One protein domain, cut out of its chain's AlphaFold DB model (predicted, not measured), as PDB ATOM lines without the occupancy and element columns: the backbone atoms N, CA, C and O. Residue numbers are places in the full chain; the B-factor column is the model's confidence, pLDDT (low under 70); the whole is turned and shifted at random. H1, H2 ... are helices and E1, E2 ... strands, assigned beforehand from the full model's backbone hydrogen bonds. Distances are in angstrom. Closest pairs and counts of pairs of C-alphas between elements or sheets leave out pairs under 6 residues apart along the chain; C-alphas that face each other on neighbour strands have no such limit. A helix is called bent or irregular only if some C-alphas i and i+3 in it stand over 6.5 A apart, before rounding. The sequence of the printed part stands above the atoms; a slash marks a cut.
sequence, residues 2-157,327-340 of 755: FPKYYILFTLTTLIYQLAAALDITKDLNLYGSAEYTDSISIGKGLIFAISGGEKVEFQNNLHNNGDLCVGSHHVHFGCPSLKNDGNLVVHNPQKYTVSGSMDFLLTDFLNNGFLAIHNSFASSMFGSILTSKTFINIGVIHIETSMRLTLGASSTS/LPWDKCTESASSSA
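Overview. This is residues 2 to 157 and 327 to 340 of the 755 residues of the protein "Hyphal_reg_CWP domain-containing protein" of Naumovozyma dairenensis (strain ATCC 10597 / BCRC 20456 / CBS 421 / NBRC 0211 / NRRL Y-12639) (UniProt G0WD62). The chain is wound in stacked turns, a three-sided solenoid of short parallel strands, with helix H1 sticking out as an arm and helix H2 packed on the outside of one side. That side is the sheet E2 E5 E8 E11 E13 E15, all parallel; E1, E4, E7 and E10 lie along a second side, E3, E6, E9 and E16 along the third, and the bent E12 and E14 run round the corner between these two. The printed part has 170 residues with H1, sixteen strands E1 to E16 and H2 in that order, and is mostly strand. It is compact, with a radius of gyration of the C-alphas of 17.9 A, and spans 68 by 45 by 30 A; without the free arm, residues 2 to 18, the body spans 40 by 33 by 26 A.

Along the chain. H1, residues 3 to 15, begins at C-alpha 3, (-62.417, 26.553, 24.463), and is 18.8 A long. The strands follow: E1, residues 22 to 24; E2, 28 to 31; E3, 34 to 36; E4, 40 to 42; E5, 47 to 51; E6, 55 to 58; E7, 62 to 64; E8, 67 to 71; E9, 74 to 77; E10, 81 to 84; E11, 87 to 92. E12, residues 101 to 111, 21.2 A long, bends by 104 degrees at residue 108. After E13, 114 to 119, E14, 126 to 137, 22.2 A long, bends by 111 degrees at residue 133. E15, 140 to 144, and E16, 148 to 153, precede H2, residues 329 to 334, which ends at C-alpha 334, (-10.460, 34.128, 45.606).

Arrangement. E12 has three neighbours in a branched, twisted sheet of parallel pairs: E9 (N 77 and O 103, 2.9 A) and E10 (N 84 and O 110, 2.8 A) lie on one side of it, E14 (N 104 and O 128, 2.8 A) on the other. E16 is E14's other neighbour, with N 129 and O 150 at 2.9 A. The pairs E1 and E4, E4 and E7, E7 and E10, E3 and E6, and E6 and E9 complete it. This sheet and the other form a sandwich, two sheets face to face, with the parts that face each other 9.7 A centre to centre. In the other, E2 and E15 are edge strands; N 30 and O 49 of E2 and E5 are 2.8 A apart. H2 is on that sheet at a height of 8.2 A, only just over E8, with 3 of its C-alphas falling on it, and across the strands, 76 degrees to E8 on the local plane; its closest C-alpha pair with E8 is Cys 69 and Cys 332, 6.5 A. H1 is on neither sheet. Every O i to N i+4 pair is within hydrogen-bond range in H2, 7 of 9 in H1.

Size, cuts and confidence. The C-alphas farthest apart, of Phe 2 and Ser 123, are 68.0 A apart. Residues 158 to 326 are not printed, and C-alphas 157 and 327 are 28.0 A apart across the cut. Of the links that are printed whole, none is long. Mean pLDDT of the printed part is 82.0; it is under 70 at residues 2 to 21, 93 to 99, 155 and 334 to 340.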
ATOM      1  N   PHE A   2     -66.193  26.238  26.897       45.25
ATOM      2  CA  PHE A   2     -65.025  25.370  27.135       45.25
ATOM      3  C   PHE A   2     -63.742  25.592  26.286       45.25
ATOM      4  O   PHE A   2     -62.748  24.955  26.615       45.25
ATOM      5  N   PRO A   3     -63.648  26.480  25.265       50.22
ATOM      6  CA  PRO A   3     -62.417  26.553  24.463       50.22
ATOM      7  C   PRO A   3     -61.321  27.448  25.070       50.22
ATOM      8  O   PRO A   3     -60.162  27.329  24.694       50.22
ATOM      9  N   LYS A   4     -61.646  28.330  26.032       42.03
ATOM     10  CA  LYS A   4     -60.658  29.250  26.635       42.03
ATOM     11  C   LYS A   4     -59.772  28.597  27.703       42.03
ATOM     12  O   LYS A   4     -58.642  29.031  27.883       42.03
ATOM     13  N   TYR A   5     -60.253  27.546  28.370       46.50
ATOM     14  CA  TYR A   5     -59.475  26.837  29.393       46.50
ATOM     15  C   TYR A   5     -58.503  25.812  28.801       46.50
ATOM     16  O   TYR A   5     -57.461  25.575  29.397       46.50
ATOM     17  N   TYR A   6     -58.788  25.269  27.611       47.56
ATOM     18  CA  TYR A   6     -57.882  24.326  26.949       47.56
ATOM     19  C   TYR A   6     -56.614  25.024  26.447       47.56
ATOM     20  O   TYR A   6     -55.526  24.519  26.675       47.56
ATOM     21  N   ILE A   7     -56.743  26.231  25.880       51.97
ATOM     22  CA  ILE A   7     -55.593  27.036  25.433       51.97
ATOM     23  C   ILE A   7     -54.723  27.458  26.620       51.97
ATOM     24  O   ILE A   7     -53.503  27.425  26.513       51.97
ATOM     25  N   LEU A   8     -55.329  27.811  27.760       45.03
ATOM     26  CA  LEU A   8     -54.581  28.192  28.959       45.03
ATOM     27  C   LEU A   8     -53.854  26.990  29.576       45.03
ATOM     28  O   LEU A   8     -52.701  27.137  29.958       45.03
ATOM     29  N   PHE A   9     -54.483  25.806  29.593       45.53
ATOM     30  CA  PHE A   9     -53.864  24.576  30.095       45.53
ATOM     31  C   PHE A   9     -52.725  24.096  29.184       45.53
ATOM     32  O   PHE A   9     -51.664  23.737  29.688       45.53
ATOM     33  N   THR A  10     -52.899  24.174  27.856       49.19
ATOM     34  CA  THR A  10     -51.836  23.861  26.890       49.19
ATOM     35  C   THR A  10     -50.716  24.893  26.904       49.19
ATOM     36  O   THR A  10     -49.571  24.509  26.735       49.19
ATOM     37  N   LEU A  11     -50.993  26.182  27.151       42.31
ATOM     38  CA  LEU A  11     -49.930  27.178  27.333       42.31
ATOM     39  C   LEU A  11     -49.159  26.921  28.633       42.31
ATOM     40  O   LEU A  11     -47.941  27.006  28.628       42.31
ATOM     41  N   THR A  12     -49.830  26.564  29.734       45.84
ATOM     42  CA  THR A  12     -49.148  26.267  31.004       45.84
ATOM     43  C   THR A  12     -48.331  24.979  30.959       45.84
ATOM     44  O   THR A  12     -47.282  24.936  31.589       45.84
ATOM     45  N   THR A  13     -48.742  23.957  30.197       43.88
ATOM     46  CA  THR A  13     -47.930  22.743  29.996       43.88
ATOM     47  C   THR A  13     -46.821  22.935  28.961       43.88
ATOM     48  O   THR A  13     -45.769  22.321  29.109       43.88
ATOM     49  N   LEU A  14     -46.991  23.831  27.978       36.84
ATOM     50  CA  LEU A  14     -45.917  24.234  27.058       36.84
ATOM     51  C   LEU A  14     -44.874  25.136  27.747       36.84
ATOM     52  O   LEU A  14     -43.698  25.076  27.414       36.84
ATOM     53  N   ILE A  15     -45.280  25.920  28.752       42.81
ATOM     54  CA  ILE A  15     -44.370  26.700  29.612       42.81
ATOM     55  C   ILE A  15     -43.666  25.797  30.646       42.81
ATOM     56  O   ILE A  15     -42.561  26.114  31.073       42.81
ATOM     57  N   TYR A  16     -44.239  24.636  30.994       39.34
ATOM     58  CA  TYR A  16     -43.627  23.647  31.899       39.34
ATOM     59  C   TYR A  16     -42.638  22.676  31.221       39.34
ATOM     60  O   TYR A  16     -42.061  21.835  31.905       39.34
ATOM     61  N   GLN A  17     -42.437  22.777  29.901       35.84
ATOM     62  CA  GLN A  17     -41.396  22.038  29.165       35.84
ATOM     63  C   GLN A  17     -40.168  22.886  28.809       35.84
ATOM     64  O   GLN A  17     -39.254  22.395  28.148       35.84
ATOM     65  N   LEU A  18     -40.088  24.130  29.283       44.03
ATOM     66  CA  LEU A  18     -38.791  24.780  29.403       44.03
ATOM     67  C   LEU A  18     -38.078  24.105  30.573       44.03
ATOM     68  O   LEU A  18     -38.353  24.424  31.727       44.03
ATOM     69  N   ALA A  19     -37.195  23.148  30.271       47.50
ATOM     70  CA  ALA A  19     -36.099  22.823  31.172       47.50
ATOM     71  C   ALA A  19     -35.467  24.167  31.549       47.50
ATOM     72  O   ALA A  19     -34.905  24.848  30.689       47.50
ATOM     73  N   ALA A  20     -35.722  24.630  32.772       57.94
ATOM     74  CA  ALA A  20     -35.283  25.941  33.199       57.94
ATOM     75  C   ALA A  20     -33.764  25.859  33.287       57.94
ATOM     76  O   ALA A  20     -33.231  25.251  34.211       57.94
ATOM     77  N   ALA A  21     -33.075  26.397  32.280       67.19
ATOM     78  CA  ALA A  21     -31.638  26.532  32.359       67.19
ATOM     79  C   ALA A  21     -31.318  27.357  33.615       67.19
ATOM     80  O   ALA A  21     -31.914  28.412  33.853       67.19
ATOM     81  N   LEU A  22     -30.425  26.846  34.453       85.06
ATOM     82  CA  LEU A  22     -29.889  27.565  35.589       85.06
ATOM     83  C   LEU A  22     -28.958  28.657  35.057       85.06
ATOM     84  O   LEU A  22     -27.797  28.411  34.726       85.06
ATOM     85  N   ASP A  23     -29.495  29.869  34.975       90.50
ATOM     86  CA  ASP A  23     -28.743  31.048  34.568       90.50
ATOM     87  C   ASP A  23     -27.980  31.627  35.767       90.50
ATOM     88  O   ASP A  23     -28.556  32.204  36.699       90.50
ATOM     89  N   ILE A  24     -26.655  31.512  35.731       91.38
ATOM     90  CA  ILE A  24     -25.777  32.184  36.684       91.38
ATOM     91  C   ILE A  24     -25.713  33.659  36.287       91.38
ATOM     92  O   ILE A  24     -25.142  34.016  35.258       91.38
ATOM     93  N   THR A  25     -26.337  34.513  37.100       89.25
ATOM     94  CA  THR A  25     -26.477  35.966  36.857       89.25
ATOM     95  C   THR A  25     -25.653  36.831  37.813       89.25
ATOM     96  O   THR A  25     -25.631  38.056  37.683       89.25
ATOM     97  N   LYS A  26     -24.983  36.204  38.782       89.00
ATOM     98  CA  LYS A  26     -24.076  36.812  39.759       89.00
ATOM     99  C   LYS A  26     -22.974  35.819  40.087       89.00
ATOM    100  O   LYS A  26     -23.174  34.622  39.892       89.00
ATOM    101  N   ASP A  27     -21.878  36.319  40.642       90.38
ATOM    102  CA  ASP A  27     -20.811  35.458  41.135       90.38
ATOM    103  C   ASP A  27     -21.353  34.484  42.186       90.38
ATOM    104  O   ASP A  27     -22.082  34.872  43.106       90.38
ATOM    105  N   LEU A  28     -21.024  33.206  42.016       90.31
ATOM    106  CA  LEU A  28     -21.497  32.115  42.852       90.31
ATOM    107  C   LEU A  28     -20.321  31.234  43.263       90.31
ATOM    108  O   LEU A  28     -19.577  30.749  42.417       90.31
ATOM    109  N   ASN A  29     -20.191  30.998  44.568       89.06
ATOM    110  CA  ASN A  29     -19.196  30.103  45.142       89.06
ATOM    111  C   ASN A  29     -19.891  29.023  45.965       89.06
ATOM    112  O   ASN A  29     -20.546  29.322  46.966       89.06
ATOM    113  N   LEU A  30     -19.766  27.777  45.534       89.25
ATOM    114  CA  LEU A  30     -20.336  26.621  46.202       89.25
ATOM    115  C   LEU A  30     -19.223  25.749  46.771       89.25
ATOM    116  O   LEU A  30     -18.131  25.646  46.211       89.25
ATOM    117  N   TYR A  31     -19.522  25.097  47.890       88.75
ATOM    118  CA  TYR A  31     -18.611  24.156  48.522       88.75
ATOM    119  C   TYR A  31     -19.281  22.795  48.712       88.75
ATOM    120  O   TYR A  31     -20.392  22.727  49.242       88.75
ATOM    121  N   GLY A  32     -18.583  21.721  48.345       84.81
ATOM    122  CA  GLY A  32     -19.045  20.344  48.521       84.81
ATOM    123  C   GLY A  32     -19.501  19.655  47.233       84.81
ATOM    124  O   GLY A  32     -19.392  20.197  46.137       84.81
ATOM    125  N   SER A  33     -19.980  18.416  47.380       88.38
ATOM    126  CA  SER A  33     -20.457  17.612  46.252       88.38
ATOM    127  C   SER A  33     -21.737  18.198  45.654       88.38
ATOM    128  O   SER A  33     -22.605  18.662  46.394       88.38
ATOM    129  N   ALA A  34     -21.877  18.127  44.332       88.56
ATOM    130  CA  ALA A  34     -23.039  18.645  43.619       88.56
ATOM    131  C   ALA A  34     -23.326  17.839  42.346       88.56
ATOM    132  O   ALA A  34     -22.414  17.347  41.691       88.56
ATOM    133  N   GLU A  35     -24.599  17.738  41.979       92.81
ATOM    134  CA  GLU A  35     -25.040  17.168  40.707       92.81
ATOM    135  C   GLU A  35     -26.006  18.156  40.052       92.81
ATOM    136  O   GLU A  35     -26.990  18.575  40.668       92.81
ATOM    137  N   TYR A  36     -25.707  18.551  38.816       90.38
ATOM    138  CA  TYR A  36     -26.494  19.500  38.039       90.38
ATOM    139  C   TYR A  36     -27.172  18.779  36.879       90.38
ATOM    140  O   TYR A  36     -26.535  18.426  35.886       90.38
ATOM    141  N   THR A  37     -28.478  18.558  37.015       91.31
ATOM    142  CA  THR A  37     -29.314  17.876  36.014       91.31
ATOM    143  C   THR A  37     -29.986  18.830  35.031       91.31
ATOM    144  O   THR A  37     -30.404  18.422  33.947       91.31
ATOM    145  N   ASP A  38     -30.094  20.106  35.395       90.38
ATOM    146  CA  ASP A  38     -30.601  21.157  34.519       90.38
ATOM    147  C   ASP A  38     -29.473  21.730  33.656       90.38
ATOM    148  O   ASP A  38     -28.294  21.661  34.012       90.38
ATOM    149  N   SER A  39     -29.832  22.294  32.499       91.81
ATOM    150  CA  SER A  39     -28.861  23.033  31.686       91.81
ATOM    151  C   SER A  39     -28.324  24.228  32.477       91.81
ATOM    152  O   SER A  39     -29.073  24.829  33.236       91.81
ATOM    153  N   ILE A  40     -27.061  24.607  32.300       94.06
ATOM    154  CA  ILE A  40     -26.451  25.757  32.981       94.06
ATOM    155  C   ILE A  40     -25.931  26.747  31.948       94.06
ATOM    156  O   ILE A  40     -25.236  26.359  31.007       94.06
ATOM    157  N   SER A  41     -26.197  28.031  32.175       95.12
ATOM    158  CA  SER A  41     -25.602  29.121  31.401       95.12
ATOM    159  C   SER A  41     -24.895  30.101  32.329       95.12
ATOM    160  O   SER A  41     -25.483  30.606  33.283       95.12
ATOM    161  N   ILE A  42     -23.632  30.403  32.041       95.19
ATOM    162  CA  ILE A  42     -22.822  31.347  32.817       95.19
ATOM    163  C   ILE A  42     -22.614  32.604  31.982       95.19
ATOM    164  O   ILE A  42     -22.101  32.550  30.858       95.19
ATOM    165  N   GLY A  43     -23.045  33.742  32.524       93.06
ATOM    166  CA  GLY A  43     -22.908  35.041  31.875       93.06
ATOM    167  C   GLY A  43     -21.458  35.527  31.794       93.06
ATOM    168  O   GLY A  43     -20.596  35.150  32.584       93.06
ATOM    169  N   LYS A  44     -21.185  36.403  30.823       94.12
ATOM    170  CA  LYS A  44     -19.852  36.978  30.621       94.12
ATOM    171  C   LYS A  44     -19.410  37.808  31.828       94.12
ATOM    172  O   LYS A  44     -20.150  38.682  32.272       94.12
ATOM    173  N   GLY A  45     -18.176  37.583  32.282       89.88
ATOM    174  CA  GLY A  45     -17.585  38.293  33.420       89.88
ATOM    175  C   GLY A  45     -18.138  37.873  34.784       89.88
ATOM    176  O   GLY A  45     -17.870  38.567  35.758       89.88
ATOM    177  N   LEU A  46     -18.913  36.785  34.839       92.94
ATOM    178  CA  LEU A  46     -19.376  36.174  36.080       92.94
ATOM    179  C   LEU A  46     -18.505  34.982  36.445       92.94
ATOM    180  O   LEU A  46     -18.014  34.278  35.560       92.94
ATOM    181  N   ILE A  47     -18.389  34.729  37.742       92.88
ATOM    182  CA  ILE A  47     -17.656  33.594  38.291       92.88
ATOM    183  C   ILE A  47     -18.640  32.559  38.823       92.88
ATOM    184  O   ILE A  47     -19.503  32.868  39.643       92.88
ATOM    185  N   PHE A  48     -18.477  31.309  38.410       94.12
ATOM    186  CA  PHE A  48     -19.120  30.172  39.046       94.12
ATOM    187  C   PHE A  48     -18.049  29.205  39.549       94.12
ATOM    188  O   PHE A  48     -17.460  28.452  38.780       94.12
ATOM    189  N   ALA A  49     -17.785  29.241  40.851       93.56
ATOM    190  CA  ALA A  49     -16.813  28.383  41.507       93.56
ATOM    191  C   ALA A  49     -17.514  27.291  42.325       93.56
ATOM    192  O   ALA A  49     -18.453  27.558  43.071       93.56
ATOM    193  N   ILE A  50     -17.029  26.059  42.212       91.75
ATOM    194  CA  ILE A  50     -17.400  24.920  43.049       91.75
ATOM    195  C   ILE A  50     -16.102  24.347  43.600       91.75
ATOM    196  O   ILE A  50     -15.216  23.975  42.832       91.75
ATOM    197  N   SER A  51     -15.970  24.285  44.920       88.12
ATOM    198  CA  SER A  51     -14.742  23.844  45.581       88.12
ATOM    199  C   SER A  51     -14.993  22.745  46.615       88.12
ATOM    200  O   SER A  51     -16.016  22.708  47.296       88.12
ATOM    201  N   GLY A  52     -14.038  21.829  46.749       79.12
ATOM    202  CA  GLY A  52     -14.142  20.704  47.675       79.12
ATOM    203  C   GLY A  52     -15.200  19.672  47.264       79.12
ATOM    204  O   GLY A  52     -15.617  19.588  46.115       79.12
ATOM    205  N   GLY A  53     -15.621  18.846  48.223       82.06
ATOM    206  CA  GLY A  53     -16.553  17.746  47.958       82.06
ATOM    207  C   GLY A  53     -15.898  16.499  47.366       82.06
ATOM    208  O   GLY A  53     -14.717  16.483  47.019       82.06
ATOM    209  N   GLU A  54     -16.675  15.422  47.311       85.94
ATOM    210  CA  GLU A  54     -16.253  14.127  46.769       85.94
ATOM    211  C   GLU A  54     -16.563  14.011  45.274       85.94
ATOM    212  O   GLU A  54     -15.777  13.422  44.534       85.94
ATOM    213  N   LYS A  55     -17.688  14.580  44.818       89.31
ATOM    214  CA  LYS A  55     -18.188  14.409  43.450       89.31
ATOM    215  C   LYS A  55     -18.895  15.665  42.945       89.31
ATOM    216  O   LYS A  55     -19.781  16.170  43.629       89.31
ATOM    217  N   VAL A  56     -18.510  16.160  41.772       92.00
ATOM    218  CA  VAL A  56     -19.232  17.219  41.052       92.00
ATOM    219  C   VAL A  56     -19.583  16.723  39.657       92.00
ATOM    220  O   VAL A  56     -18.690  16.311  38.917       92.00
ATOM    221  N   GLU A  57     -20.864  16.766  39.301       93.44
ATOM    222  CA  GLU A  57     -21.347  16.287  38.006       93.44
ATOM    223  C   GLU A  57     -22.234  17.292  37.287       93.44
ATOM    224  O   GLU A  57     -23.136  17.878  37.881       93.44
ATOM    225  N   PHE A  58     -22.025  17.416  35.981       94.62
ATOM    226  CA  PHE A  58     -22.894  18.150  35.071       94.62
ATOM    227  C   PHE A  58     -23.507  17.153  34.088       94.62
ATOM    228  O   PHE A  58     -22.785  16.534  33.310       94.62
ATOM    229  N   GLN A  59     -24.825  16.971  34.138       93.12
ATOM    230  CA  GLN A  59     -25.546  15.927  33.391       93.12
ATOM    231  C   GLN A  59     -26.313  16.477  32.177       93.12
ATOM    232  O   GLN A  59     -26.984  15.739  31.460       93.12
ATOM    233  N   ASN A  60     -26.261  17.789  31.943       92.88
ATOM    234  CA  ASN A  60     -27.033  18.466  30.903       92.88
ATOM    235  C   ASN A  60     -26.234  19.623  30.286       92.88
ATOM    236  O   ASN A  60     -25.112  19.883  30.708       92.88
ATOM    237  N   ASN A  61     -26.775  20.292  29.269       93.81
ATOM    238  CA  ASN A  61     -26.047  21.283  28.479       93.81
ATOM    239  C   ASN A  61     -25.419  22.382  29.344       93.81
ATOM    240  O   ASN A  61     -26.086  22.967  30.195       93.81
ATOM    241  N   LEU A  62     -24.154  22.696  29.081       96.31
ATOM    242  CA  LEU A  62     -23.402  23.719  29.799       96.31
ATOM    243  C   LEU A  62     -22.852  24.743  28.805       96.31
ATOM    244  O   LEU A  62     -22.032  24.414  27.946       96.31
ATOM    245  N   HIS A  63     -23.287  25.998  28.937       96.44
ATOM    246  CA  HIS A  63     -22.753  27.131  28.186       96.44
ATOM    247  C   HIS A  63     -22.016  28.088  29.125       96.44
ATOM    248  O   HIS A  63     -22.626  28.801  29.919       96.44
ATOM    249  N   ASN A  64     -20.692  28.133  29.021       97.12
ATOM    250  CA  ASN A  64     -19.855  29.019  29.817       97.12
ATOM    251  C   ASN A  64     -19.352  30.221  29.004       97.12
ATOM    252  O   ASN A  64     -18.537  30.040  28.103       97.12
ATOM    253  N   ASN A  65     -19.766  31.445  29.352       96.38
ATOM    254  CA  ASN A  65     -19.177  32.690  28.826       96.38
ATOM    255  C   ASN A  65     -18.329  33.451  29.866       96.38
ATOM    256  O   ASN A  65     -17.794  34.515  29.545       96.38
ATOM    257  N   GLY A  66     -18.266  32.958  31.106       94.69
ATOM    258  CA  GLY A  66     -17.575  33.571  32.241       94.69
ATOM    259  C   GLY A  66     -16.429  32.697  32.744       94.69
ATOM    260  O   GLY A  66     -15.742  32.057  31.950       94.69
ATOM    261  N   ASP A  67     -16.239  32.662  34.058       95.19
ATOM    262  CA  ASP A  67     -15.197  31.884  34.724       95.19
ATOM    263  C   ASP A  67     -15.837  30.739  35.522       95.19
ATOM    264  O   ASP A  67     -16.346  30.937  36.623       95.19
ATOM    265  N   LEU A  68     -15.835  29.533  34.958       95.38
ATOM    266  CA  LEU A  68     -16.284  28.313  35.619       95.38
ATOM    267  C   LEU A  68     -15.087  27.596  36.236       95.38
ATOM    268  O   LEU A  68     -14.186  27.160  35.525       95.38
ATOM    269  N   CYS A  69     -15.100  27.414  37.549       94.62
ATOM    270  CA  CYS A  69     -14.039  26.720  38.259       94.62
ATOM    271  C   CYS A  69     -14.609  25.587  39.085       94.62
ATOM    272  O   CYS A  69     -15.464  25.792  39.939       94.62
ATOM    273  N   VAL A  70     -14.140  24.377  38.819       93.56
ATOM    274  CA  VAL A  70     -14.673  23.163  39.421       93.56
ATOM    275  C   VAL A  70     -13.535  22.404  40.065       93.56
ATOM    276  O   VAL A  70     -12.619  21.961  39.374       93.56
ATOM    277  N   GLY A  71     -13.602  22.221  41.379       89.62
ATOM    278  CA  GLY A  71     -12.624  21.418  42.082       89.62
ATOM    279  C   GLY A  71     -13.213  20.465  43.094       89.62
ATOM    280  O   GLY A  71     -13.805  20.884  44.081       89.62
ATOM    281  N   SER A  72     -13.009  19.174  42.839       87.81
ATOM    282  CA  SER A  72     -13.541  18.039  43.596       87.81
ATOM    283  C   SER A  72     -12.634  16.811  43.412       87.81
ATOM    284  O   SER A  72     -11.677  16.853  42.637       87.81
ATOM    285  N   HIS A  73     -12.901  15.705  44.114       83.69
ATOM    286  CA  HIS A  73     -12.163  14.446  43.909       83.69
ATOM    287  C   HIS A  73     -12.578  13.747  42.612       83.69
ATOM    288  O   HIS A  73     -11.723  13.235  41.894       83.69
ATOM    289  N   HIS A  74     -13.873  13.765  42.300       87.06
ATOM    290  CA  HIS A  74     -14.433  13.252  41.057       87.06
ATOM    291  C   HIS A  74     -15.148  14.396  40.340       87.06
ATOM    292  O   HIS A  74     -16.036  15.028  40.920       87.06
ATOM    293  N   VAL A  75     -14.751  14.677  39.101       90.81
ATOM    294  CA  VAL A  75     -15.396  15.684  38.251       90.81
ATOM    295  C   VAL A  75     -15.866  15.006  36.976       90.81
ATOM    296  O   VAL A  75     -15.057  14.462  36.226       90.81
ATOM    297  N   HIS A  76     -17.172  15.044  36.735       92.69
ATOM    298  CA  HIS A  76     -17.778  14.426  35.566       92.69
ATOM    299  C   HIS A  76     -18.602  15.436  34.767       92.69
ATOM    300  O   HIS A  76     -19.501  16.090  35.295       92.69
ATOM    301  N   PHE A  77     -18.315  15.537  33.474       94.44
ATOM    302  CA  PHE A  77     -19.152  16.238  32.510       94.44
ATOM    303  C   PHE A  77     -19.813  15.191  31.614       94.44
ATOM    304  O   PHE A  77     -19.220  14.741  30.637       94.44
ATOM    305  N   GLY A  78     -21.035  14.804  31.969       89.38
ATOM    306  CA  GLY A  78     -21.930  13.952  31.176       89.38
ATOM    307  C   GLY A  78     -22.881  14.760  30.285       89.38
ATOM    308  O   GLY A  78     -23.909  14.256  29.835       89.38
ATOM    309  N   CYS A  79     -22.586  16.045  30.074       81.12
ATOM    310  CA  CYS A  79     -23.407  16.972  29.306       81.12
ATOM    311  C   CYS A  79     -23.521  16.526  27.838       81.12
ATOM    312  O   CYS A  79     -22.498  16.279  27.199       81.12
ATOM    313  N   PRO A  80     -24.717  16.540  27.222       88.69
ATOM    314  CA  PRO A  80     -24.817  16.372  25.777       88.69
ATOM    315  C   PRO A  80     -23.996  17.437  25.037       88.69
ATOM    316  O   PRO A  80     -23.183  17.090  24.189       88.69
ATOM    317  N   SER A  81     -24.121  18.715  25.408       93.50
ATOM    318  CA  SER A  81     -23.328  19.802  24.826       93.50
ATOM    319  C   SER A  81     -22.570  20.603  25.885       93.50
ATOM    320  O   SER A  81     -23.168  21.104  26.839       93.50
ATOM    321  N   LEU A  82     -21.261  20.765  25.690       97.25
ATOM    322  CA  LEU A  82     -20.414  21.690  26.443       97.25
ATOM    323  C   LEU A  82     -19.860  22.759  25.499       97.25
ATOM    324  O   LEU A  82     -19.027  22.468  24.637       97.25
ATOM    325  N   LYS A  83     -20.286  24.008  25.695       97.81
ATOM    326  CA  LYS A  83     -19.750  25.177  24.994       97.81
ATOM    327  C   LYS A  83     -19.008  26.080  25.969       97.81
ATOM    328  O   LYS A  83     -19.618  26.659  26.863       97.81
ATOM    329  N   ASN A  84     -17.706  26.236  25.766       97.81
ATOM    330  CA  ASN A  84     -16.848  27.094  26.572       97.81
ATOM    331  C   ASN A  84     -16.317  28.273  25.744       97.81
ATOM    332  O   ASN A  84     -15.432  28.105  24.909       97.81
ATOM    333  N   ASP A  85     -16.847  29.468  25.993       97.44
ATOM    334  CA  ASP A  85     -16.392  30.743  25.428       97.44
ATOM    335  C   ASP A  85     -15.546  31.563  26.435       97.44
ATOM    336  O   ASP A  85     -14.893  32.528  26.039       97.44
ATOM    337  N   GLY A  86     -15.553  31.191  27.724       95.38
ATOM    338  CA  GLY A  86     -14.822  31.852  28.815       95.38
ATOM    339  C   GLY A  86     -13.652  31.028  29.377       95.38
ATOM    340  O   GLY A  86     -12.977  30.319  28.631       95.38
ATOM    341  N   ASN A  87     -13.392  31.117  30.685       95.75
ATOM    342  CA  ASN A  87     -12.433  30.254  31.381       95.75
ATOM    343  C   ASN A  87     -13.170  29.079  32.033       95.75
ATOM    344  O   ASN A  87     -14.109  29.285  32.793       95.75
ATOM    345  N   LEU A  88     -12.723  27.856  31.773       95.94
ATOM    346  CA  LEU A  88     -13.139  26.648  32.471       95.94
ATOM    347  C   LEU A  88     -11.905  26.040  33.131       95.94
ATOM    348  O   LEU A  88     -11.003  25.589  32.438       95.94
ATOM    349  N   VAL A  89     -11.844  26.035  34.459       94.62
ATOM    350  CA  VAL A  89     -10.717  25.480  35.214       94.62
ATOM    351  C   VAL A  89     -11.207  24.301  36.037       94.62
ATOM    352  O   VAL A  89     -11.963  24.463  36.991       94.62
ATOM    353  N   VAL A  90     -10.753  23.107  35.686       92.88
ATOM    354  CA  VAL A  90     -10.967  21.897  36.473       92.88
ATOM    355  C   VAL A  90      -9.720  21.641  37.302       92.88
ATOM    356  O   VAL A  90      -8.627  21.480  36.758       92.88
ATOM    357  N   HIS A  91      -9.873  21.621  38.621       88.31
ATOM    358  CA  HIS A  91      -8.766  21.434  39.548       88.31
ATOM    359  C   HIS A  91      -9.071  20.354  40.578       88.31
ATOM    360  O   HIS A  91      -9.995  20.482  41.371       88.31
ATOM    361  N   ASN A  92      -8.249  19.315  40.657       81.75
ATOM    362  CA  ASN A  92      -8.432  18.272  41.663       81.75
ATOM    363  C   ASN A  92      -7.398  18.469  42.789       81.75
ATOM    364  O   ASN A  92      -6.205  18.253  42.558       81.75
ATOM    365  N   PRO A  93      -7.822  18.864  44.008       63.75
ATOM    366  CA  PRO A  93      -6.919  19.394  45.033       63.75
ATOM    367  C   PRO A  93      -6.088  18.341  45.779       63.75
ATOM    368  O   PRO A  93      -5.188  18.702  46.539       63.75
ATOM    369  N   GLN A  94      -6.371  17.042  45.625       65.06
ATOM    370  CA  GLN A  94      -5.651  16.015  46.377       65.06
ATOM    371  C   GLN A  94      -4.435  15.478  45.624       65.06
ATOM    372  O   GLN A  94      -4.525  14.914  44.534       65.06
ATOM    373  N   LYS A  95      -3.270  15.643  46.252       59.69
ATOM    374  CA  LYS A  95      -1.988  15.172  45.737       59.69
ATOM    375  C   LYS A  95      -1.846  13.663  45.958       59.69
ATOM    376  O   LYS A  95      -1.939  13.208  47.094       59.69
ATOM    377  N   TYR A  96      -1.549  12.913  44.897       55.81
ATOM    378  CA  TYR A  96      -1.202  11.485  44.933       55.81
ATOM    379  C   TYR A  96      -2.287  10.551  45.492       55.81
ATOM    380  O   TYR A  96      -1.978   9.578  46.182       55.81
ATOM    381  N   THR A  97      -3.560  10.804  45.186       59.81
ATOM    382  CA  THR A  97      -4.624   9.844  45.503       59.81
ATOM    383  C   THR A  97      -4.728   8.758  44.435       59.81
ATOM    384  O   THR A  97      -4.518   8.992  43.244       59.81
ATOM    385  N   VAL A  98      -5.073   7.547  44.877       61.16
ATOM    386  CA  VAL A  98      -5.444   6.400  44.023       61.16
ATOM    387  C   VAL A  98      -6.963   6.309  43.810       61.16
ATOM    388  O   VAL A  98      -7.480   5.289  43.370       61.16
ATOM    389  N   SER A  99      -7.688   7.358  44.191       67.88
ATOM    390  CA  SER A  99      -9.137   7.480  44.072       67.88
ATOM    391  C   SER A  99      -9.449   8.904  43.622       67.88
ATOM    392  O   SER A  99      -8.893   9.870  44.159       67.88
ATOM    393  N   GLY A 100     -10.263   9.004  42.580       73.94
ATOM    394  CA  GLY A 100     -10.563  10.222  41.843       73.94
ATOM    395  C   GLY A 100     -10.838   9.884  40.382       73.94
ATOM    396  O   GLY A 100     -10.339   8.883  39.867       73.94
ATOM    397  N   SER A 101     -11.644  10.697  39.716       79.44
ATOM    398  CA  SER A 101     -11.888  10.560  38.280       79.44
ATOM    399  C   SER A 101     -12.091  11.926  37.645       79.44
ATOM    400  O   SER A 101     -12.513  12.889  38.295       79.44
ATOM    401  N   MET A 102     -11.745  12.009  36.367       87.00
ATOM    402  CA  MET A 102     -12.000  13.172  35.536       87.00
ATOM    403  C   MET A 102     -12.439  12.661  34.173       87.00
ATOM    404  O   MET A 102     -11.632  12.101  33.428       87.00
ATOM    405  N   ASP A 103     -13.730  12.818  33.901       89.62
ATOM    406  CA  ASP A 103     -14.367  12.253  32.718       89.62
ATOM    407  C   ASP A 103     -15.273  13.285  32.061       89.62
ATOM    408  O   ASP A 103     -16.263  13.731  32.644       89.62
ATOM    409  N   PHE A 104     -14.943  13.631  30.824       93.94
ATOM    410  CA  PHE A 104     -15.778  14.402  29.920       93.94
ATOM    411  C   PHE A 104     -16.341  13.411  28.906       93.94
ATOM    412  O   PHE A 104     -15.644  13.005  27.979       93.94
ATOM    413  N   LEU A 105     -17.589  12.995  29.109       93.69
ATOM    414  CA  LEU A 105     -18.318  12.095  28.219       93.69
ATOM    415  C   LEU A 105     -19.425  12.902  27.550       93.69
ATOM    416  O   LEU A 105     -20.550  12.986  28.039       93.69
ATOM    417  N   LEU A 106     -19.065  13.549  26.449       94.44
ATOM    418  CA  LEU A 106     -19.880  14.570  25.805       94.44
ATOM    419  C   LEU A 106     -20.455  14.060  24.481       94.44
ATOM    420  O   LEU A 106     -19.937  13.125  23.870       94.44
ATOM    421  N   THR A 107     -21.517  14.694  23.987       93.94
ATOM    422  CA  THR A 107     -21.910  14.532  22.578       93.94
ATOM    423  C   THR A 107     -21.190  15.561  21.717       93.94
ATOM    424  O   THR A 107     -20.499  15.190  20.770       93.94
ATOM    425  N   ASP A 108     -21.278  16.830  22.106       93.81
ATOM    426  CA  ASP A 108     -20.682  17.966  21.416       93.81
ATOM    427  C   ASP A 108     -19.818  18.786  22.379       93.81
ATOM    428  O   ASP A 108     -20.279  19.219  23.437       93.81
ATOM    429  N   PHE A 109     -18.569  19.031  21.995       96.50
ATOM    430  CA  PHE A 109     -17.627  19.862  22.732       96.50
ATOM    431  C   PHE A 109     -17.100  20.986  21.842       96.50
ATOM    432  O   PHE A 109     -16.455  20.740  20.820       96.50
ATOM    433  N   LEU A 110     -17.353  22.226  22.256       97.19
ATOM    434  CA  LEU A 110     -16.846  23.428  21.605       97.19
ATOM    435  C   LEU A 110     -16.080  24.282  22.613       97.19
ATOM    436  O   LEU A 110     -16.671  24.851  23.530       97.19
ATOM    437  N   ASN A 111     -14.775  24.426  22.404       97.75
ATOM    438  CA  ASN A 111     -13.916  25.296  23.196       97.75
ATOM    439  C   ASN A 111     -13.402  26.471  22.356       97.75
ATOM    440  O   ASN A 111     -12.501  26.316  21.533       97.75
ATOM    441  N   ASN A 112     -13.964  27.654  22.584       97.56
ATOM    442  CA  ASN A 112     -13.500  28.922  22.017       97.56
ATOM    443  C   ASN A 112     -12.648  29.724  23.013       97.56
ATOM    444  O   ASN A 112     -11.844  30.555  22.596       97.56
ATOM    445  N   GLY A 113     -12.844  29.487  24.312       95.94
ATOM    446  CA  GLY A 113     -12.129  30.149  25.397       95.94
ATOM    447  C   GLY A 113     -10.910  29.368  25.888       95.94
ATOM    448  O   GLY A 113     -10.147  28.792  25.112       95.94
ATOM    449  N   PHE A 114     -10.715  29.357  27.200       96.50
ATOM    450  CA  PHE A 114      -9.630  28.647  27.866       96.50
ATOM    451  C   PHE A 114     -10.204  27.506  28.708       96.50
ATOM    452  O   PHE A 114     -11.057  27.740  29.558       96.50
ATOM    453  N   LEU A 115      -9.735  26.280  28.488       96.06
ATOM    454  CA  LEU A 115      -9.984  25.125  29.346       96.06
ATOM    455  C   LEU A 115      -8.664  24.743  30.011       96.06
ATOM    456  O   LEU A 115      -7.723  24.397  29.309       96.06
ATOM    457  N   ALA A 116      -8.596  24.761  31.336       94.25
ATOM    458  CA  ALA A 116      -7.506  24.167  32.099       94.25
ATOM    459  C   ALA A 116      -7.980  22.932  32.855       94.25
ATOM    460  O   ALA A 116      -9.030  22.950  33.492       94.25
ATOM    461  N   ILE A 117      -7.162  21.887  32.840       91.69
ATOM    462  CA  ILE A 117      -7.337  20.695  33.659       91.69
ATOM    463  C   ILE A 117      -6.041  20.484  34.424       91.69
ATOM    464  O   ILE A 117      -5.024  20.128  33.835       91.69
ATOM    465  N   HIS A 118      -6.081  20.686  35.737       89.25
ATOM    466  CA  HIS A 118      -4.936  20.511  36.619       89.25
ATOM    467  C   HIS A 118      -5.262  19.467  37.682       89.25
ATOM    468  O   HIS A 118      -6.124  19.678  38.539       89.25
ATOM    469  N   ASN A 119      -4.557  18.341  37.670       83.25
ATOM    470  CA  ASN A 119      -4.739  17.314  38.689       83.25
ATOM    471  C   ASN A 119      -3.416  16.656  39.084       83.25
ATOM    472  O   ASN A 119      -2.425  16.676  38.359       83.25
ATOM    473  N   SER A 120      -3.419  16.050  40.268       78.88
ATOM    474  CA  SER A 120      -2.256  15.386  40.861       78.88
ATOM    475  C   SER A 120      -2.516  13.900  41.141       78.88
ATOM    476  O   SER A 120      -1.998  13.359  42.121       78.88
ATOM    477  N   PHE A 121      -3.335  13.238  40.316       79.12
ATOM    478  CA  PHE A 121      -3.626  11.808  40.474       79.12
ATOM    479  C   PHE A 121      -2.415  10.928  40.151       79.12
ATOM    480  O   PHE A 121      -1.517  11.317  39.408       79.12
ATOM    481  N   ALA A 122      -2.396   9.717  40.710       76.50
ATOM    482  CA  ALA A 122      -1.361   8.735  40.399       76.50
ATOM    483  C   ALA A 122      -1.391   8.321  38.913       76.50
ATOM    484  O   ALA A 122      -2.454   8.214  38.307       76.50
ATOM    485  N   SER A 123      -0.231   7.988  38.339       76.12
ATOM    486  CA  SER A 123      -0.100   7.581  36.928       76.12
ATOM    487  C   SER A 123      -0.760   6.243  36.570       76.12
ATOM    488  O   SER A 123      -0.832   5.885  35.396       76.12
ATOM    489  N   SER A 124      -1.226   5.490  37.569       77.44
ATOM    490  CA  SER A 124      -2.056   4.294  37.393       77.44
ATOM    491  C   SER A 124      -3.523   4.613  37.093       77.44
ATOM    492  O   SER A 124      -4.273   3.703  36.754       77.44
ATOM    493  N   MET A 125      -3.940   5.868  37.273       82.19
ATOM    494  CA  MET A 125      -5.312   6.313  37.048       82.19
ATOM    495  C   MET A 125      -5.547   6.642  35.575       82.19
ATOM    496  O   MET A 125      -4.614   6.984  34.841       82.19
ATOM    497  N   PHE A 126      -6.814   6.569  35.178       83.88
ATOM    498  CA  PHE A 126      -7.280   6.862  33.830       83.88
ATOM    499  C   PHE A 126      -8.337   7.962  33.886       83.88
ATOM    500  O   PHE A 126      -9.172   7.968  34.790       83.88
ATOM    501  N   GLY A 127      -8.291   8.867  32.918       86.44
ATOM    502  CA  GLY A 127      -9.324   9.865  32.671       86.44
ATOM    503  C   GLY A 127      -9.607   9.965  31.181       86.44
ATOM    504  O   GLY A 127      -8.847   9.447  30.352       86.44
ATOM    505  N   SER A 128     -10.700  10.635  30.834       90.81
ATOM    506  CA  SER A 128     -11.171  10.664  29.454       90.81
ATOM    507  C   SER A 128     -11.772  12.011  29.053       90.81
ATOM    508  O   SER A 128     -12.496  12.643  29.819       90.81
ATOM    509  N   ILE A 129     -11.468  12.453  27.831       93.25
ATOM    510  CA  ILE A 129     -12.206  13.506  27.128       93.25
ATOM    511  C   ILE A 129     -12.677  12.914  25.810       93.25
ATOM    512  O   ILE A 129     -11.919  12.838  24.840       93.25
ATOM    513  N   LEU A 130     -13.919  12.443  25.817       93.31
ATOM    514  CA  LEU A 130     -14.525  11.696  24.730       93.31
ATOM    515  C   LEU A 130     -15.798  12.385  24.268       93.31
ATOM    516  O   LEU A 130     -16.696  12.669  25.061       93.31
ATOM    517  N   THR A 131     -15.887  12.619  22.964       94.19
ATOM    518  CA  THR A 131     -17.087  13.173  22.334       94.19
ATOM    519  C   THR A 131     -17.711  12.158  21.393       94.19
ATOM    520  O   THR A 131     -17.001  11.570  20.574       94.19
ATOM    521  N   SER A 132     -19.030  11.986  21.434       92.06
ATOM    522  CA  SER A 132     -19.703  11.071  20.512       92.06
ATOM    523  C   SER A 132     -19.954  11.663  19.119       92.06
ATOM    524  O   SER A 132     -20.060  10.903  18.156       92.06
ATOM    525  N   LYS A 133     -20.011  12.999  18.991       90.12
ATOM    526  CA  LYS A 133     -20.227  13.730  17.731       90.12
ATOM    527  C   LYS A 133     -19.130  14.732  17.425       90.12
ATOM    528  O   LYS A 133     -18.318  14.452  16.552       90.12
ATOM    529  N   THR A 134     -19.099  15.890  18.080       92.81
ATOM    530  CA  THR A 134     -18.178  16.975  17.711       92.81
ATOM    531  C   THR A 134     -17.157  17.269  18.802       92.81
ATOM    532  O   THR A 134     -17.501  17.393  19.973       92.81
ATOM    533  N   PHE A 135     -15.899  17.440  18.394       95.88
ATOM    534  CA  PHE A 135     -14.836  18.015  19.215       95.88
ATOM    535  C   PHE A 135     -14.188  19.142  18.416       95.88
ATOM    536  O   PHE A 135     -13.437  18.894  17.471       95.88
ATOM    537  N   ILE A 136     -14.456  20.385  18.809       96.25
ATOM    538  CA  ILE A 136     -13.887  21.575  18.180       96.25
ATOM    539  C   ILE A 136     -13.158  22.408  19.235       96.25
ATOM    540  O   ILE A 136     -13.758  22.878  20.200       96.25
ATOM    541  N   ASN A 137     -11.869  22.647  19.013       97.50
ATOM    542  CA  ASN A 137     -11.065  23.583  19.786       97.50
ATOM    543  C   ASN A 137     -10.561  24.722  18.893       97.50
ATOM    544  O   ASN A 137      -9.744  24.508  17.997       97.50
ATOM    545  N   ILE A 138     -11.025  25.938  19.160       97.12
ATOM    546  CA  ILE A 138     -10.526  27.185  18.561       97.12
ATOM    547  C   ILE A 138      -9.694  27.972  19.585       97.12
ATOM    548  O   ILE A 138      -8.788  28.710  19.207       97.12
ATOM    549  N   GLY A 139      -9.985  27.792  20.874       96.75
ATOM    550  CA  GLY A 139      -9.276  28.429  21.975       96.75
ATOM    551  C   GLY A 139      -8.054  27.643  22.454       96.75
ATOM    552  O   GLY A 139      -7.292  27.075  21.670       96.75
ATOM    553  N   VAL A 140      -7.852  27.619  23.770       97.56
ATOM    554  CA  VAL A 140      -6.738  26.907  24.407       97.56
ATOM    555  C   VAL A 140      -7.277  25.820  25.325       97.56
ATOM    556  O   VAL A 140      -8.164  26.076  26.138       97.56
ATOM    557  N   ILE A 141      -6.725  24.617  25.208       96.69
ATOM    558  CA  ILE A 141      -6.908  23.522  26.161       96.69
ATOM    559  C   ILE A 141      -5.553  23.286  26.814       96.69
ATOM    560  O   ILE A 141      -4.610  22.927  26.125       96.69
ATOM    561  N   HIS A 142      -5.436  23.493  28.117       95.06
ATOM    562  CA  HIS A 142      -4.220  23.284  28.889       95.06
ATOM    563  C   HIS A 142      -4.430  22.146  29.878       95.06
ATOM    564  O   HIS A 142      -5.309  22.211  30.733       95.06
ATOM    565  N   ILE A 143      -3.638  21.088  29.757       92.44
ATOM    566  CA  ILE A 143      -3.759  19.911  30.603       92.44
ATOM    567  C   ILE A 143      -2.432  19.672  31.311       92.44
ATOM    568  O   ILE A 143      -1.397  19.491  30.675       92.44
ATOM    569  N   GLU A 144      -2.500  19.633  32.636       90.31
ATOM    570  CA  GLU A 144      -1.412  19.265  33.530       90.31
ATOM    571  C   GLU A 144      -1.885  18.100  34.402       90.31
ATOM    572  O   GLU A 144      -2.724  18.246  35.300       90.31
ATOM    573  N   THR A 145      -1.388  16.902  34.098       85.81
ATOM    574  CA  THR A 145      -1.787  15.679  34.793       85.81
ATOM    575  C   THR A 145      -0.669  14.650  34.815       85.81
ATOM    576  O   THR A 145       0.125  14.544  33.887       85.81
ATOM    577  N   SER A 146      -0.619  13.855  35.882       81.81
ATOM    578  CA  SER A 146       0.204  12.641  35.932       81.81
ATOM    579  C   SER A 146      -0.574  11.377  35.547       81.81
ATOM    580  O   SER A 146       0.049  10.335  35.349       81.81
ATOM    581  N   MET A 147      -1.908  11.449  35.452       83.31
ATOM    582  CA  MET A 147      -2.760  10.322  35.062       83.31
ATOM    583  C   MET A 147      -2.639  10.035  33.564       83.31
ATOM    584  O   MET A 147      -2.229  10.901  32.791       83.31
ATOM    585  N   ARG A 148      -3.046   8.835  33.138       84.62
ATOM    586  CA  ARG A 148      -3.219   8.545  31.713       84.62
ATOM    587  C   ARG A 148      -4.511   9.177  31.219       84.62
ATOM    588  O   ARG A 148      -5.587   8.796  31.678       84.62
ATOM    589  N   LEU A 149      -4.404  10.125  30.296       87.25
ATOM    590  CA  LEU A 149      -5.562  10.804  29.728       87.25
ATOM    591  C   LEU A 149      -5.749  10.419  28.262       87.25
ATOM    592  O   LEU A 149      -4.849  10.612  27.442       87.25
ATOM    593  N   THR A 150      -6.939   9.920  27.936       88.56
ATOM    594  CA  THR A 150      -7.338   9.644  26.554       88.56
ATOM    595  C   THR A 150      -8.174  10.795  26.012       88.56
ATOM    596  O   THR A 150      -9.179  11.170  26.618       88.56
ATOM    597  N   LEU A 151      -7.777  11.333  24.858       90.81
ATOM    598  CA  LEU A 151      -8.552  12.312  24.099       90.81
ATOM    599  C   LEU A 151      -9.044  11.659  22.808       90.81
ATOM    600  O   LEU A 151      -8.242  11.102  22.056       90.81
ATOM    601  N   GLY A 152     -10.346  11.743  22.537       89.25
ATOM    602  CA  GLY A 152     -10.927  11.103  21.362       89.25
ATOM    603  C   GLY A 152     -12.310  11.620  20.977       89.25
ATOM    604  O   GLY A 152     -13.038  12.207  21.775       89.25
ATOM    605  N   ALA A 153     -12.674  11.369  19.727       88.06
ATOM    606  CA  ALA A 153     -13.989  11.630  19.170       88.06
ATOM    607  C   ALA A 153     -14.454  10.385  18.394       88.06
ATOM    608  O   ALA A 153     -13.752   9.895  17.514       88.06
ATOM    609  N   SER A 154     -15.621   9.830  18.737       78.69
ATOM    610  CA  SER A 154     -16.017   8.500  18.247       78.69
ATOM    611  C   SER A 154     -16.590   8.489  16.829       78.69
ATOM    612  O   SER A 154     -16.611   7.438  16.200       78.69
ATOM    613  N   SER A 155     -17.096   9.619  16.329       69.06
ATOM    614  CA  SER A 155     -17.674   9.721  14.976       69.06
ATOM    615  C   SER A 155     -17.009  10.780  14.092       69.06
ATOM    616  O   SER A 155     -17.356  10.901  12.919       69.06
ATOM    617  N   THR A 156     -16.048  11.539  14.623       73.25
ATOM    618  CA  THR A 156     -15.348  12.604  13.892       73.25
ATOM    619  C   THR A 156     -13.866  12.657  14.257       73.25
ATOM    620  O   THR A 156     -13.421  12.066  15.235       73.25
ATOM    621  N   SER A 157     -13.076  13.369  13.454       89.50
ATOM    622  CA  SER A 157     -11.752  13.846  13.861       89.50
ATOM    623  C   SER A 157     -11.885  15.019  14.831       89.50
ATOM    624  O   SER A 157     -12.769  15.863  14.660       89.50
ATOM    625  N   LEU A 327      -6.823  31.677  33.354       85.69
ATOM    626  CA  LEU A 327      -7.176  32.004  34.741       85.69
ATOM    627  C   LEU A 327      -6.598  30.965  35.734       85.69
ATOM    628  O   LEU A 327      -6.965  29.792  35.662       85.69
ATOM    629  N   PRO A 328      -5.716  31.355  36.679       85.88
ATOM    630  CA  PRO A 328      -5.227  30.441  37.709       85.88
ATOM    631  C   PRO A 328      -6.337  30.050  38.691       85.88
ATOM    632  O   PRO A 328      -7.194  30.874  39.016       85.88
ATOM    633  N   TRP A 329      -6.274  28.826  39.228       86.62
ATOM    634  CA  TRP A 329      -7.258  28.303  40.187       86.62
ATOM    635  C   TRP A 329      -7.464  29.216  41.406       86.62
ATOM    636  O   TRP A 329      -8.603  29.545  41.744       86.62
ATOM    637  N   ASP A 330      -6.374  29.672  42.030       84.38
ATOM    638  CA  ASP A 330      -6.440  30.507  43.235       84.38
ATOM    639  C   ASP A 330      -7.172  31.817  42.953       84.38
ATOM    640  O   ASP A 330      -8.080  32.195  43.684       84.38
ATOM    641  N   LYS A 331      -6.877  32.458  41.815       81.88
ATOM    642  CA  LYS A 331      -7.591  33.670  41.405       81.88
ATOM    643  C   LYS A 331      -9.066  33.396  41.177       81.88
ATOM    644  O   LYS A 331      -9.884  34.203  41.587       81.88
ATOM    645  N   CYS A 332      -9.407  32.265  40.571       79.38
ATOM    646  CA  CYS A 332     -10.798  31.934  40.308       79.38
ATOM    647  C   CYS A 332     -11.626  31.714  41.585       79.38
ATOM    648  O   CYS A 332     -12.797  32.081  41.645       79.38
ATOM    649  N   THR A 333     -11.014  31.144  42.623       78.25
ATOM    650  CA  THR A 333     -11.687  30.876  43.900       78.25
ATOM    651  C   THR A 333     -11.633  32.062  44.872       78.25
ATOM    652  O   THR A 333     -12.573  32.256  45.645       78.25
ATOM    653  N   GLU A 334     -10.603  32.913  44.794       65.94
ATOM    654  CA  GLU A 334     -10.460  34.128  45.606       65.94
ATOM    655  C   GLU A 334     -11.459  35.223  45.219       65.94
ATOM    656  O   GLU A 334     -12.121  35.765  46.107       65.94
ATOM    657  N   SER A 335     -11.648  35.530  43.928       51.47
ATOM    658  CA  SER A 335     -12.664  36.519  43.514       51.47
ATOM    659  C   SER A 335     -14.099  36.073  43.817       51.47
ATOM    660  O   SER A 335     -14.994  36.907  43.924       51.47
ATOM    661  N   ALA A 336     -14.301  34.780  44.070       49.09
ATOM    662  CA  ALA A 336     -15.566  34.210  44.523       49.09
ATOM    663  C   ALA A 336     -15.739  34.241  46.063       49.09
ATOM    664  O   ALA A 336     -16.805  33.902  46.577       49.09
ATOM    665  N   SER A 337     -14.710  34.621  46.830       42.75
ATOM    666  CA  SER A 337     -14.742  34.662  48.306       42.75
ATOM    667  C   SER A 337     -15.196  36.011  48.888       42.75
ATOM    668  O   SER A 337     -15.538  36.091  50.069       42.75
ATOM    669  N   SER A 338     -15.276  37.068  48.068       42.19
ATOM    670  CA  SER A 338     -15.764  38.395  48.481       42.19
ATOM    671  C   SER A 338     -17.290  38.564  48.446       42.19
ATOM    672  O   SER A 338     -17.802  39.578  48.923       42.19
ATOM    673  N   SER A 339     -18.042  37.586  47.935       39.94
ATOM    674  CA  SER A 339     -19.511  37.595  47.912       39.94
ATOM    675  C   SER A 339     -20.076  36.534  48.861       39.94
ATOM    676  O   SER A 339     -20.107  35.356  48.534       39.94
ATOM    677  N   ALA A 340     -20.479  36.995  50.049       34.78
ATOM    678  CA  ALA A 340     -21.279  36.340  51.092       34.78
ATOM    679  C   ALA A 340     -21.487  34.811  50.988       34.78
ATOM    680  O   ALA A 340     -22.264  34.325  50.170       34.78
TER     681      ALA A 340